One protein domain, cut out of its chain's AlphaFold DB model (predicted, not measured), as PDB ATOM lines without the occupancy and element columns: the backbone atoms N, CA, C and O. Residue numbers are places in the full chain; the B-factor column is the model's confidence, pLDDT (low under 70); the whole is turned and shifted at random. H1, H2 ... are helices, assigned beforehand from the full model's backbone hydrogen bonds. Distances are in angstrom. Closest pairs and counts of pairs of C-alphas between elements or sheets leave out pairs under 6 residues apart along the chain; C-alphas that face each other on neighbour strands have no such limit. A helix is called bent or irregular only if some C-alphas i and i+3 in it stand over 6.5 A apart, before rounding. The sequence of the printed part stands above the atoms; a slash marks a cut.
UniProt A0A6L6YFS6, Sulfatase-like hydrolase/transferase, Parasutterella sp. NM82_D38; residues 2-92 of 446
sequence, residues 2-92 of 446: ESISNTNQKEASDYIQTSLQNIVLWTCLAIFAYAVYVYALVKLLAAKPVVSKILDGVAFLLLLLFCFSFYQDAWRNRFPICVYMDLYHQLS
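What this domain is: This is residues 2 to 92 of the 446 residues of the protein "Sulfatase-like hydrolase/transferase" of Parasutterella sp. NM82_D38 (UniProt A0A6L6YFS6). The domain is an open, flat frame of helices with an empty middle: the long, bent helix H2 makes one side, and H3, H4 and H5 fold back in a broken line as the other. The short H1 comes before H2, and its first residue, Glu 2, has its C-alpha 12.7 A from that of Ser 92. The printed part has 91 residues with five named helices, H1 to H5 in order, and no named strand; its class is all helix. It is extended, with a radius of gyration of the C-alphas of 20.1 A and spans of 58 by 31 by 17 A.

Where its parts are: H1, residues 2 to 6, begins with C-alpha 2 at (-45.853, 24.373, -9.149). H2, residues 9 to 46, was assigned as one helix by its hydrogen bonds but is bent, with C-alphas 18 and 21 7.5 A apart. Its arms are H2a, residues 9 to 18, 14.4 A long, and H2b, residues 21 to 46, 37.2 A long from first to last C-alpha. H3, residues 53 to 71, measures 26.8 A and begins with C-alpha 53 at (-61.482, 73.990, -4.007). H4 is residues 73 to 76. H5, residues 80 to 92, measures 17.9 A and ends with C-alpha 92 at (-57.331, 25.240, -3.814).

How they stand to each other: H1 touches no helix and is apart from H2a. H2a and H2b stand at a steep tilt of 64 degrees. H2b is apart from H3 and from H5. H3, with residues 69 to 70 alone, and H4 only just touch, only at the corner, with 3 pairs of C-alphas within 8 A; the closest C-alphas are those of Phe 70 and Arg 76, 4.7 A apart. H4 and H5 are close but not clearly touching, the closest C-alphas being those of Arg 76 and Cys 82, 7.2 A apart. In H1, H2a, H2b, H3 and H5 every O i to N i+4 pair is within hydrogen-bond range; H4 is too short for such a pair.

The domain as a whole: The two farthest C-alphas, of Lys 10 and Lys 53, are 58.4 A apart. The printed part has no cut and no long link. Residues 16 to 65 and 80 to 85 stand free. The mean pLDDT of the printed part is 76.8, with residues 2 to 12 and 47 to 52 under 70.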
ATOM      1  N   GLU A   2     -46.536  25.683  -9.290       37.06
ATOM      2  CA  GLU A   2     -45.853  24.373  -9.149       37.06
ATOM      3  C   GLU A   2     -44.462  24.472  -8.521       37.06
ATOM      4  O   GLU A   2     -44.096  23.660  -7.680       37.06
ATOM      5  N   SER A   3     -43.709  25.526  -8.858       41.50
ATOM      6  CA  SER A   3     -42.436  25.801  -8.194       41.50
ATOM      7  C   SER A   3     -42.603  25.882  -6.678       41.50
ATOM      8  O   SER A   3     -41.798  25.315  -5.969       41.50
ATOM      9  N   ILE A   4     -43.666  26.504  -6.161       44.59
ATOM     10  CA  ILE A   4     -43.875  26.688  -4.716       44.59
ATOM     11  C   ILE A   4     -44.281  25.366  -4.045       44.59
ATOM     12  O   ILE A   4     -43.888  25.135  -2.906       44.59
ATOM     13  N   SER A   5     -45.022  24.493  -4.738       41.75
ATOM     14  CA  SER A   5     -45.424  23.184  -4.204       41.75
ATOM     15  C   SER A   5     -44.309  22.133  -4.254       41.75
ATOM     16  O   SER A   5     -44.279  21.273  -3.381       41.75
ATOM     17  N   ASN A   6     -43.382  22.229  -5.216       44.41
ATOM     18  CA  ASN A   6     -42.296  21.258  -5.428       44.41
ATOM     19  C   ASN A   6     -40.891  21.791  -5.074       44.41
ATOM     20  O   ASN A   6     -39.906  21.103  -5.328       44.41
ATOM     21  N   THR A   7     -40.779  22.992  -4.483       51.31
ATOM     22  CA  THR A   7     -39.478  23.584  -4.117       51.31
ATOM     23  C   THR A   7     -38.756  22.706  -3.097       51.31
ATOM     24  O   THR A   7     -39.215  22.542  -1.964       51.31
ATOM     25  N   ASN A   8     -37.568  22.221  -3.453       62.81
ATOM     26  CA  ASN A   8     -36.618  21.669  -2.484       62.81
ATOM     27  C   ASN A   8     -35.691  22.767  -1.911       62.81
ATOM     28  O   ASN A   8     -35.647  23.899  -2.393       62.81
ATOM     29  N   GLN A   9     -34.920  22.450  -0.863       64.69
ATOM     30  CA  GLN A   9     -34.049  23.440  -0.205       64.69
ATOM     31  C   GLN A   9     -33.029  24.086  -1.155       64.69
ATOM     32  O   GLN A   9     -32.722  25.271  -1.014       64.69
ATOM     33  N   LYS A  10     -32.528  23.327  -2.135       64.75
ATOM     34  CA  LYS A  10     -31.565  23.824  -3.120       64.75
ATOM     35  C   LYS A  10     -32.226  24.833  -4.060       64.75
ATOM     36  O   LYS A  10     -31.699  25.922  -4.260       64.75
ATOM     37  N   GLU A  11     -33.431  24.535  -4.529       53.16
ATOM     38  CA  GLU A  11     -34.226  25.424  -5.382       53.16
ATOM     39  C   GLU A  11     -34.637  26.719  -4.679       53.16
ATOM     40  O   GLU A  11     -34.553  27.795  -5.277       53.16
ATOM     41  N   ALA A  12     -35.008  26.642  -3.397       68.00
ATOM     42  CA  ALA A  12     -35.274  27.828  -2.589       68.00
ATOM     43  C   ALA A  12     -34.027  28.722  -2.503       68.00
ATOM     44  O   ALA A  12     -34.121  29.943  -2.659       68.00
ATOM     45  N   SER A  13     -32.853  28.116  -2.289       70.12
ATOM     46  CA  SER A  13     -31.592  28.851  -2.181       70.12
ATOM     47  C   SER A  13     -31.173  29.507  -3.501       70.12
ATOM     48  O   SER A  13     -30.848  30.695  -3.499       70.12
ATOM     49  N   ASP A  14     -31.293  28.800  -4.629       70.75
ATOM     50  CA  ASP A  14     -30.950  29.318  -5.958       70.75
ATOM     51  C   ASP A  14     -31.869  30.486  -6.358       70.75
ATOM     52  O   ASP A  14     -31.408  31.495  -6.906       70.75
ATOM     53  N   TYR A  15     -33.168  30.400  -6.045       73.56
ATOM     54  CA  TYR A  15     -34.124  31.479  -6.310       73.56
ATOM     55  C   TYR A  15     -33.834  32.726  -5.469       73.56
ATOM     56  O   TYR A  15     -33.842  33.843  -5.994       73.56
ATOM     57  N   ILE A  16     -33.548  32.556  -4.172       76.75
ATOM     58  CA  ILE A  16     -33.179  33.676  -3.296       76.75
ATOM     59  C   ILE A  16     -31.886  34.314  -3.796       76.75
ATOM     60  O   ILE A  16     -31.827  35.535  -3.905       76.75
ATOM     61  N   GLN A  17     -30.876  33.517  -4.152       78.06
ATOM     62  CA  GLN A  17     -29.587  34.027  -4.612       78.06
ATOM     63  C   GLN A  17     -29.711  34.810  -5.926       78.06
ATOM     64  O   GLN A  17     -29.139  35.893  -6.053       78.06
ATOM     65  N   THR A  18     -30.502  34.312  -6.877       76.00
ATOM     66  CA  THR A  18     -30.760  34.997  -8.156       76.00
ATOM     67  C   THR A  18     -31.661  36.226  -8.009       76.00
ATOM     68  O   THR A  18     -31.504  37.196  -8.751       76.00
ATOM     69  N   SER A  19     -32.573  36.231  -7.033       80.00
ATOM     70  CA  SER A  19     -33.547  37.315  -6.830       80.00
ATOM     71  C   SER A  19     -33.123  38.350  -5.785       80.00
ATOM     72  O   SER A  19     -33.785  39.381  -5.659       80.00
ATOM     73  N   LEU A  20     -32.031  38.120  -5.048       82.69
ATOM     74  CA  LEU A  20     -31.627  38.920  -3.887       82.69
ATOM     75  C   LEU A  20     -31.512  40.412  -4.210       82.69
ATOM     76  O   LEU A  20     -32.029  41.252  -3.476       82.69
ATOM     77  N   GLN A  21     -30.887  40.743  -5.343       82.56
ATOM     78  CA  GLN A  21     -30.717  42.125  -5.788       82.56
ATOM     79  C   GLN A  21     -32.066  42.825  -6.006       82.56
ATOM     80  O   GLN A  21     -32.247  43.968  -5.587       82.56
ATOM     81  N   ASN A  22     -33.026  42.127  -6.615       78.44
ATOM     82  CA  ASN A  22     -34.363  42.660  -6.859       78.44
ATOM     83  C   ASN A  22     -35.142  42.817  -5.553       78.44
ATOM     84  O   ASN A  22     -35.768  43.852  -5.343       78.44
ATOM     85  N   ILE A  23     -35.079  41.826  -4.659       81.25
ATOM     86  CA  ILE A  23     -35.741  41.878  -3.347       81.25
ATOM     87  C   ILE A  23     -35.254  43.106  -2.574       81.25
ATOM     88  O   ILE A  23     -36.073  43.923  -2.156       81.25
ATOM     89  N   VAL A  24     -33.934  43.283  -2.451       88.62
ATOM     90  CA  VAL A  24     -33.342  44.432  -1.749       88.62
ATOM     91  C   VAL A  24     -33.783  45.750  -2.387       88.62
ATOM     92  O   VAL A  24     -34.242  46.641  -1.674       88.62
ATOM     93  N   LEU A  25     -33.716  45.863  -3.718       88.00
ATOM     94  CA  LEU A  25     -34.126  47.072  -4.436       88.00
ATOM     95  C   LEU A  25     -35.590  47.442  -4.152       88.00
ATOM     96  O   LEU A  25     -35.878  48.582  -3.782       88.00
ATOM     97  N   TRP A  26     -36.511  46.487  -4.290       82.44
ATOM     98  CA  TRP A  26     -37.941  46.723  -4.082       82.44
ATOM     99  C   TRP A  26     -38.286  46.979  -2.616       82.44
ATOM    100  O   TRP A  26     -39.127  47.832  -2.334       82.44
ATOM    101  N   THR A  27     -37.614  46.314  -1.673       86.12
ATOM    102  CA  THR A  27     -37.772  46.602  -0.240       86.12
ATOM    103  C   THR A  27     -37.289  48.013   0.096       86.12
ATOM    104  O   THR A  27     -38.011  48.757   0.758       86.12
ATOM    105  N   CYS A  28     -36.125  48.437  -0.404       90.56
ATOM    106  CA  CYS A  28     -35.637  49.806  -0.218       90.56
ATOM    107  C   CYS A  28     -36.586  50.842  -0.837       90.56
ATOM    108  O   CYS A  28     -36.876  51.854  -0.199       90.56
ATOM    109  N   LEU A  29     -37.110  50.579  -2.038       87.88
ATOM    110  CA  LEU A  29     -38.089  51.447  -2.695       87.88
ATOM    111  C   LEU A  29     -39.385  51.556  -1.878       87.88
ATOM    112  O   LEU A  29     -39.907  52.654  -1.702       87.88
ATOM    113  N   ALA A  30     -39.885  50.438  -1.344       84.88
ATOM    114  CA  ALA A  30     -41.085  50.408  -0.513       84.88
ATOM    115  C   ALA A  30     -40.885  51.160   0.811       84.88
ATOM    116  O   ALA A  30     -41.745  51.951   1.196       84.88
ATOM    117  N   ILE A  31     -39.737  50.980   1.476       91.25
ATOM    118  CA  ILE A  31     -39.377  51.729   2.690       91.25
ATOM    119  C   ILE A  31     -39.277  53.225   2.381       91.25
ATOM    120  O   ILE A  31     -39.805  54.038   3.137       91.25
ATOM    121  N   PHE A  32     -38.646  53.601   1.267       90.44
ATOM    122  CA  PHE A  32     -38.545  54.997   0.847       90.44
ATOM    123  C   PHE A  32     -39.924  55.601   0.555       90.44
ATOM    124  O   PHE A  32     -40.248  56.667   1.072       90.44
ATOM    125  N   ALA A  33     -40.768  54.904  -0.210       86.25
ATOM    126  CA  ALA A  33     -42.132  55.337  -0.500       86.25
ATOM    127  C   ALA A  33     -42.968  55.475   0.781       86.25
ATOM    128  O   ALA A  33     -43.687  56.460   0.942       86.25
ATOM    129  N   TYR A  34     -42.827  54.537   1.723       87.88
ATOM    130  CA  TYR A  34     -43.477  54.603   3.027       87.88
ATOM    131  C   TYR A  34     -42.968  55.783   3.863       87.88
ATOM    132  O   TYR A  34     -43.768  56.516   4.438       87.88
ATOM    133  N   ALA A  35     -41.658  56.036   3.883       89.00
ATOM    134  CA  ALA A  35     -41.074  57.180   4.578       89.00
ATOM    135  C   ALA A  35     -41.545  58.516   3.979       89.00
ATOM    136  O   ALA A  35     -41.899  59.428   4.725       89.00
ATOM    137  N   VAL A  36     -41.615  58.622   2.647       87.12
ATOM    138  CA  VAL A  36     -42.174  59.789   1.943       87.12
ATOM    139  C   VAL A  36     -43.656  59.960   2.268       87.12
ATOM    140  O   VAL A  36     -44.084  61.077   2.555       87.12
ATOM    141  N   TYR A  37     -44.429  58.872   2.277       85.50
ATOM    142  CA  TYR A  37     -45.841  58.883   2.656       85.50
ATOM    143  C   TYR A  37     -46.033  59.376   4.094       85.50
ATOM    144  O   TYR A  37     -46.789  60.320   4.310       85.50
ATOM    145  N   VAL A  38     -45.302  58.819   5.066       85.56
ATOM    146  CA  VAL A  38     -45.353  59.247   6.473       85.56
ATOM    147  C   VAL A  38     -44.920  60.706   6.617       85.56
ATOM    148  O   VAL A  38     -45.595  61.476   7.297       85.56
ATOM    149  N   TYR A  39     -43.846  61.125   5.945       85.56
ATOM    150  CA  TYR A  39     -43.389  62.515   5.959       85.56
ATOM    151  C   TYR A  39     -44.448  63.478   5.403       85.56
ATOM    152  O   TYR A  39     -44.742  64.502   6.024       85.56
ATOM    153  N   ALA A  40     -45.061  63.138   4.266       76.81
ATOM    154  CA  ALA A  40     -46.146  63.913   3.675       76.81
ATOM    155  C   ALA A  40     -47.360  63.977   4.611       76.81
ATOM    156  O   ALA A  40     -47.925  65.052   4.803       76.81
ATOM    157  N   LEU A  41     -47.718  62.863   5.251       78.00
ATOM    158  CA  LEU A  41     -48.854  62.762   6.165       78.00
ATOM    159  C   LEU A  41     -48.628  63.589   7.441       78.00
ATOM    160  O   LEU A  41     -49.513  64.335   7.849       78.00
ATOM    161  N   VAL A  42     -47.418  63.565   8.010       84.12
ATOM    162  CA  VAL A  42     -47.025  64.430   9.139       84.12
ATOM    163  C   VAL A  42     -47.065  65.910   8.748       84.12
ATOM    164  O   VAL A  42     -47.572  66.732   9.510       84.12
ATOM    165  N   LYS A  43     -46.576  66.274   7.555       78.56
ATOM    166  CA  LYS A  43     -46.633  67.659   7.056       78.56
ATOM    167  C   LYS A  43     -48.064  68.129   6.789       78.56
ATOM    168  O   LYS A  43     -48.365  69.282   7.082       78.56
ATOM    169  N   LEU A  44     -48.931  67.253   6.282       71.38
ATOM    170  CA  LEU A  44     -50.355  67.522   6.066       71.38
ATOM    171  C   LEU A  44     -51.109  67.694   7.392       71.38
ATOM    172  O   LEU A  44     -51.902  68.619   7.508       71.38
ATOM    173  N   LEU A  45     -50.824  66.863   8.402       71.81
ATOM    174  CA  LEU A  45     -51.412  66.982   9.745       71.81
ATOM    175  C   LEU A  45     -50.912  68.220  10.512       71.81
ATOM    176  O   LEU A  45     -51.644  68.769  11.330       71.81
ATOM    177  N   ALA A  46     -49.677  68.664  10.259       73.44
ATOM    178  CA  ALA A  46     -49.099  69.870  10.859       73.44
ATOM    179  C   ALA A  46     -49.493  71.172  10.131       73.44
ATOM    180  O   ALA A  46     -49.282  72.267  10.660       73.44
ATOM    181  N   ALA A  47     -50.037  71.079   8.916       65.12
ATOM    182  CA  ALA A  47     -50.515  72.226   8.160       65.12
ATOM    183  C   ALA A  47     -51.919  72.635   8.633       65.12
ATOM    184  O   ALA A  47     -52.798  71.800   8.832       65.12
ATOM    185  N   LYS A  48     -52.167  73.943   8.781       61.53
ATOM    186  CA  LYS A  48     -53.540  74.447   8.943       61.53
ATOM    187  C   LYS A  48     -54.328  74.110   7.669       61.53
ATOM    188  O   LYS A  48     -53.760  74.268   6.587       61.53
ATOM    189  N   PRO A  49     -55.600  73.679   7.756       59.28
ATOM    190  CA  PRO A  49     -56.359  73.284   6.578       59.28
ATOM    191  C   PRO A  49     -56.519  74.492   5.654       59.28
ATOM    192  O   PRO A  49     -57.292  75.409   5.927       59.28
ATOM    193  N   VAL A  50     -55.773  74.507   4.553       60.12
ATOM    194  CA  VAL A  50     -56.056  75.400   3.433       60.12
ATOM    195  C   VAL A  50     -57.109  74.680   2.609       60.12
ATOM    196  O   VAL A  50     -56.790  73.802   1.811       60.12
ATOM    197  N   VAL A  51     -58.379  75.007   2.853       59.28
ATOM    198  CA  VAL A  51     -59.503  74.495   2.061       59.28
ATOM    199  C   VAL A  51     -59.408  75.117   0.670       59.28
ATOM    200  O   VAL A  51     -59.895  76.217   0.413       59.28
ATOM    201  N   SER A  52     -58.694  74.438  -0.220       68.00
ATOM    202  CA  SER A  52     -58.574  74.807  -1.622       68.00
ATOM    203  C   SER A  52     -59.569  73.979  -2.424       68.00
ATOM    204  O   SER A  52     -59.423  72.764  -2.512       68.00
ATOM    205  N   LYS A  53     -60.533  74.640  -3.079       71.88
ATOM    206  CA  LYS A  53     -61.482  73.990  -4.007       71.88
ATOM    207  C   LYS A  53     -60.781  73.192  -5.118       71.88
ATOM    208  O   LYS A  53     -61.373  72.290  -5.701       71.88
ATOM    209  N   ILE A  54     -59.521  73.521  -5.417       74.94
ATOM    210  CA  ILE A  54     -58.690  72.795  -6.385       74.94
ATOM    211  C   ILE A  54     -58.282  71.429  -5.820       74.94
ATOM    212  O   ILE A  54     -58.293  70.445  -6.553       74.94
ATOM    213  N   LEU A  55     -57.965  71.348  -4.524       75.56
ATOM    214  CA  LEU A  55     -57.578  70.096  -3.871       75.56
ATOM    215  C   LEU A  55     -58.757  69.116  -3.816       75.56
ATOM    216  O   LEU A  55     -58.575  67.937  -4.110       75.56
ATOM    217  N   ASP A  56     -59.965  69.620  -3.547       79.06
ATOM    218  CA  ASP A  56     -61.202  68.829  -3.590       79.06
ATOM    219  C   ASP A  56     -61.489  68.311  -5.007       79.06
ATOM    220  O   ASP A  56     -61.847  67.148  -5.190       79.06
ATOM    221  N   GLY A  57     -61.267  69.147  -6.028       84.44
ATOM    222  CA  GLY A  57     -61.398  68.747  -7.431       84.44
ATOM    223  C   GLY A  57     -60.398  67.660  -7.838       84.44
ATOM    224  O   GLY A  57     -60.770  66.698  -8.508       84.44
ATOM    225  N   VAL A  58     -59.141  67.769  -7.395       82.50
ATOM    226  CA  VAL A  58     -58.109  66.744  -7.632       82.50
ATOM    227  C   VAL A  58     -58.446  65.450  -6.892       82.50
ATOM    228  O   VAL A  58     -58.350  64.377  -7.482       82.50
ATOM    229  N   ALA A  59     -58.884  65.527  -5.635       83.00
ATOM    230  CA  ALA A  59     -59.294  64.353  -4.866       83.00
ATOM    231  C   ALA A  59     -60.498  63.646  -5.506       83.00
ATOM    232  O   ALA A  59     -60.499  62.422  -5.630       83.00
ATOM    233  N   PHE A  60     -61.486  64.408  -5.982       86.88
ATOM    234  CA  PHE A  60     -62.634  63.870  -6.707       86.88
ATOM    235  C   PHE A  60     -62.223  63.210  -8.030       86.88
ATOM    236  O   PHE A  60     -62.687  62.114  -8.336       86.88
ATOM    237  N   LEU A  61     -61.303  63.817  -8.789       88.56
ATOM    238  CA  LEU A  61     -60.760  63.217 -10.010       88.56
ATOM    239  C   LEU A  61     -59.999  61.915  -9.716       88.56
ATOM    240  O   LEU A  61     -60.195  60.928 -10.419       88.56
ATOM    241  N   LEU A  62     -59.163  61.887  -8.675       87.94
ATOM    242  CA  LEU A  62     -58.451  60.678  -8.254       87.94
ATOM    243  C   LEU A  62     -59.417  59.579  -7.802       87.94
ATOM    244  O   LEU A  62     -59.207  58.417  -8.142       87.94
ATOM    245  N   LEU A  63     -60.495  59.935  -7.100       88.31
ATOM    246  CA  LEU A  63     -61.556  58.999  -6.727       88.31
ATOM    247  C   LEU A  63     -62.274  58.449  -7.965       88.31
ATOM    248  O   LEU A  63     -62.499  57.246  -8.050       88.31
ATOM    249  N   LEU A  64     -62.594  59.297  -8.946       89.25
ATOM    250  CA  LEU A  64     -63.187  58.856 -10.209       89.25
ATOM    251  C   LEU A  64     -62.252  57.926 -10.983       89.25
ATOM    252  O   LEU A  64     -62.709  56.899 -11.476       89.25
ATOM    253  N   LEU A  65     -60.955  58.241 -11.059       87.25
ATOM    254  CA  LEU A  65     -59.951  57.378 -11.688       87.25
ATOM    255  C   LEU A  65     -59.806  56.047 -10.943       87.25
ATOM    256  O   LEU A  65     -59.718  54.999 -11.580       87.25
ATOM    257  N   PHE A  66     -59.841  56.069  -9.610       85.62
ATOM    258  CA  PHE A  66     -59.855  54.863  -8.788       85.62
ATOM    259  C   PHE A  66     -61.096  54.016  -9.086       85.62
ATOM    260  O   PHE A  66     -60.958  52.856  -9.461       85.62
ATOM    261  N   CYS A  67     -62.299  54.588  -9.042       86.94
ATOM    262  CA  CYS A  67     -63.536  53.879  -9.384       86.94
ATOM    263  C   CYS A  67     -63.525  53.350 -10.830       86.94
ATOM    264  O   CYS A  67     -63.916  52.210 -11.075       86.94
ATOM    265  N   PHE A  68     -63.016  54.133 -11.785       85.50
ATOM    266  CA  PHE A  68     -62.865  53.714 -13.180       85.50
ATOM    267  C   PHE A  68     -61.867  52.556 -13.335       85.50
ATOM    268  O   PHE A  68     -62.084  51.664 -14.156       85.50
ATOM    269  N   SER A  69     -60.820  52.500 -12.507       83.38
ATOM    270  CA  SER A  69     -59.886  51.367 -12.489       83.38
ATOM    271  C   SER A  69     -60.546  50.054 -12.042       83.38
ATOM    272  O   SER A  69     -60.129  48.988 -12.478       83.38
ATOM    273  N   PHE A  70     -61.624  50.100 -11.251       81.88
ATOM    274  CA  PHE A  70     -62.421  48.905 -10.937       81.88
ATOM    275  C   PHE A  70     -63.447  48.562 -12.026       81.88
ATOM    276  O   PHE A  70     -63.840  47.400 -12.142       81.88
ATOM    277  N   TYR A  71     -63.859  49.531 -12.848       85.94
ATOM    278  CA  TYR A  71     -64.720  49.286 -14.010       85.94
ATOM    279  C   TYR A  71     -63.983  48.510 -15.113       85.94
ATOM    280  O   TYR A  71     -64.551  47.599 -15.705       85.94
ATOM    281  N   GLN A  72     -62.706  48.825 -15.359       85.31
ATOM    282  CA  GLN A  72     -61.878  48.136 -16.355       85.31
ATOM    283  C   GLN A  72     -61.293  46.825 -15.807       85.31
ATOM    284  O   GLN A  72     -60.467  46.829 -14.893       85.31
ATOM    285  N   ASP A  73     -61.644  45.701 -16.432       77.94
ATOM    286  CA  ASP A  73     -61.223  44.353 -16.021       77.94
ATOM    287  C   ASP A  73     -59.698  44.204 -15.897       77.94
ATOM    288  O   ASP A  73     -59.198  43.629 -14.930       77.94
ATOM    289  N   ALA A  74     -58.943  44.792 -16.831       79.75
ATOM    290  CA  ALA A  74     -57.480  44.730 -16.850       79.75
ATOM    291  C   ALA A  74     -56.815  45.359 -15.611       79.75
ATOM    292  O   ALA A  74     -55.711  44.960 -15.237       79.75
ATOM    293  N   TRP A  75     -57.471  46.343 -14.989       77.44
ATOM    294  CA  TRP A  75     -56.982  47.040 -13.799       77.44
ATOM    295  C   TRP A  75     -57.523  46.377 -12.534       77.44
ATOM    296  O   TRP A  75     -56.742  46.077 -11.630       77.44
ATOM    297  N   ARG A  76     -58.824  46.045 -12.509       81.50
ATOM    298  CA  ARG A  76     -59.473  45.315 -11.408       81.50
ATOM    299  C   ARG A  76     -58.737  44.018 -11.064       81.50
ATOM    300  O   ARG A  76     -58.419  43.785  -9.902       81.50
ATOM    301  N   ASN A  77     -58.382  43.225 -12.074       75.69
ATOM    302  CA  ASN A  77     -57.722  41.927 -11.887       75.69
ATOM    303  C   ASN A  77     -56.257  42.035 -11.422       75.69
ATOM    304  O   ASN A  77     -55.637  41.020 -11.129       75.69
ATOM    305  N   ARG A  78     -55.697  43.249 -11.333       78.19
ATOM    306  CA  ARG A  78     -54.356  43.504 -10.778       78.19
ATOM    307  C   ARG A  78     -54.387  44.028  -9.343       78.19
ATOM    308  O   ARG A  78     -53.326  44.162  -8.735       78.19
ATOM    309  N   PHE A  79     -55.563  44.333  -8.788       77.56
ATOM    310  CA  PHE A  79     -55.659  44.763  -7.396       77.56
ATOM    311  C   PHE A  79     -55.283  43.618  -6.450       77.56
ATOM    312  O   PHE A  79     -55.755  42.499  -6.657       77.56
ATOM    313  N   PRO A  80     -54.513  43.885  -5.375       78.06
ATOM    314  CA  PRO A  80     -54.008  42.841  -4.488       78.06
ATOM    315  C   PRO A  80     -55.091  41.890  -3.980       78.06
ATOM    316  O   PRO A  80     -54.888  40.688  -4.004       78.06
ATOM    317  N   ILE A  81     -56.265  42.397  -3.589       77.81
ATOM    318  CA  ILE A  81     -57.364  41.558  -3.084       77.81
ATOM    319  C   ILE A  81     -57.840  40.568  -4.155       77.81
ATOM    320  O   ILE A  81     -57.962  39.383  -3.869       77.81
ATOM    321  N   CYS A  82     -58.070  41.027  -5.389       76.56
ATOM    322  CA  CYS A  82     -58.493  40.156  -6.486       76.56
ATOM    323  C   CYS A  82     -57.402  39.141  -6.842       76.56
ATOM    324  O   CYS A  82     -57.708  37.964  -6.991       76.56
ATOM    325  N   VAL A  83     -56.138  39.574  -6.891       79.50
ATOM    326  CA  VAL A  83     -54.986  38.697  -7.151       79.50
ATOM    327  C   VAL A  83     -54.833  37.637  -6.058       79.50
ATOM    328  O   VAL A  83     -54.640  36.474  -6.380       79.50
ATOM    329  N   TYR A  84     -54.944  37.997  -4.776       77.00
ATOM    330  CA  TYR A  84     -54.828  37.041  -3.669       77.00
ATOM    331  C   TYR A  84     -56.015  36.076  -3.603       77.00
ATOM    332  O   TYR A  84     -55.815  34.908  -3.280       77.00
ATOM    333  N   MET A  85     -57.231  36.531  -3.919       78.25
ATOM    334  CA  MET A  85     -58.408  35.658  -3.989       78.25
ATOM    335  C   MET A  85     -58.313  34.672  -5.157       78.25
ATOM    336  O   MET A  85     -58.588  33.490  -4.967       78.25
ATOM    337  N   ASP A  86     -57.885  35.134  -6.334       80.06
ATOM    338  CA  ASP A  86     -57.643  34.278  -7.500       80.06
ATOM    339  C   ASP A  86     -56.495  33.295  -7.227       80.06
ATOM    340  O   ASP A  86     -56.640  32.095  -7.430       80.06
ATOM    341  N   LEU A  87     -55.399  33.767  -6.624       79.62
ATOM    342  CA  LEU A  87     -54.294  32.923  -6.170       79.62
ATOM    343  C   LEU A  87     -54.770  31.842  -5.192       79.62
ATOM    344  O   LEU A  87     -54.427  30.677  -5.360       79.62
ATOM    345  N   TYR A  88     -55.565  32.203  -4.182       82.00
ATOM    346  CA  TYR A  88     -56.115  31.244  -3.221       82.00
ATOM    347  C   TYR A  88     -57.016  30.214  -3.908       82.00
ATOM    348  O   TYR A  88     -56.899  29.016  -3.642       82.00
ATOM    349  N   HIS A  89     -57.886  30.657  -4.818       83.12
ATOM    350  CA  HIS A  89     -58.749  29.762  -5.577       83.12
ATOM    351  C   HIS A  89     -57.935  28.794  -6.445       83.12
ATOM    352  O   HIS A  89     -58.159  27.585  -6.394       83.12
ATOM    353  N   GLN A  90     -56.922  29.291  -7.152       79.44
ATOM    354  CA  GLN A  90     -56.008  28.470  -7.945       79.44
ATOM    355  C   GLN A  90     -55.224  27.476  -7.080       79.44
ATOM    356  O   GLN A  90     -55.114  26.311  -7.452       79.44
ATOM    357  N   LEU A  91     -54.740  27.890  -5.903       81.75
ATOM    358  CA  LEU A  91     -54.091  26.987  -4.945       81.75
ATOM    359  C   LEU A  91     -55.049  25.897  -4.450       81.75
ATOM    360  O   LEU A  91     -54.633  24.752  -4.295       81.75
ATOM    361  N   SER A  92     -56.325  26.228  -4.222       80.69
ATOM    362  CA  SER A  92     -57.331  25.240  -3.814       80.69
ATOM    363  C   SER A  92     -57.604  24.208  -4.913       80.69
ATOM    364  O   SER A  92     -57.531  23.014  -4.642       80.69
TER     365      SER A  92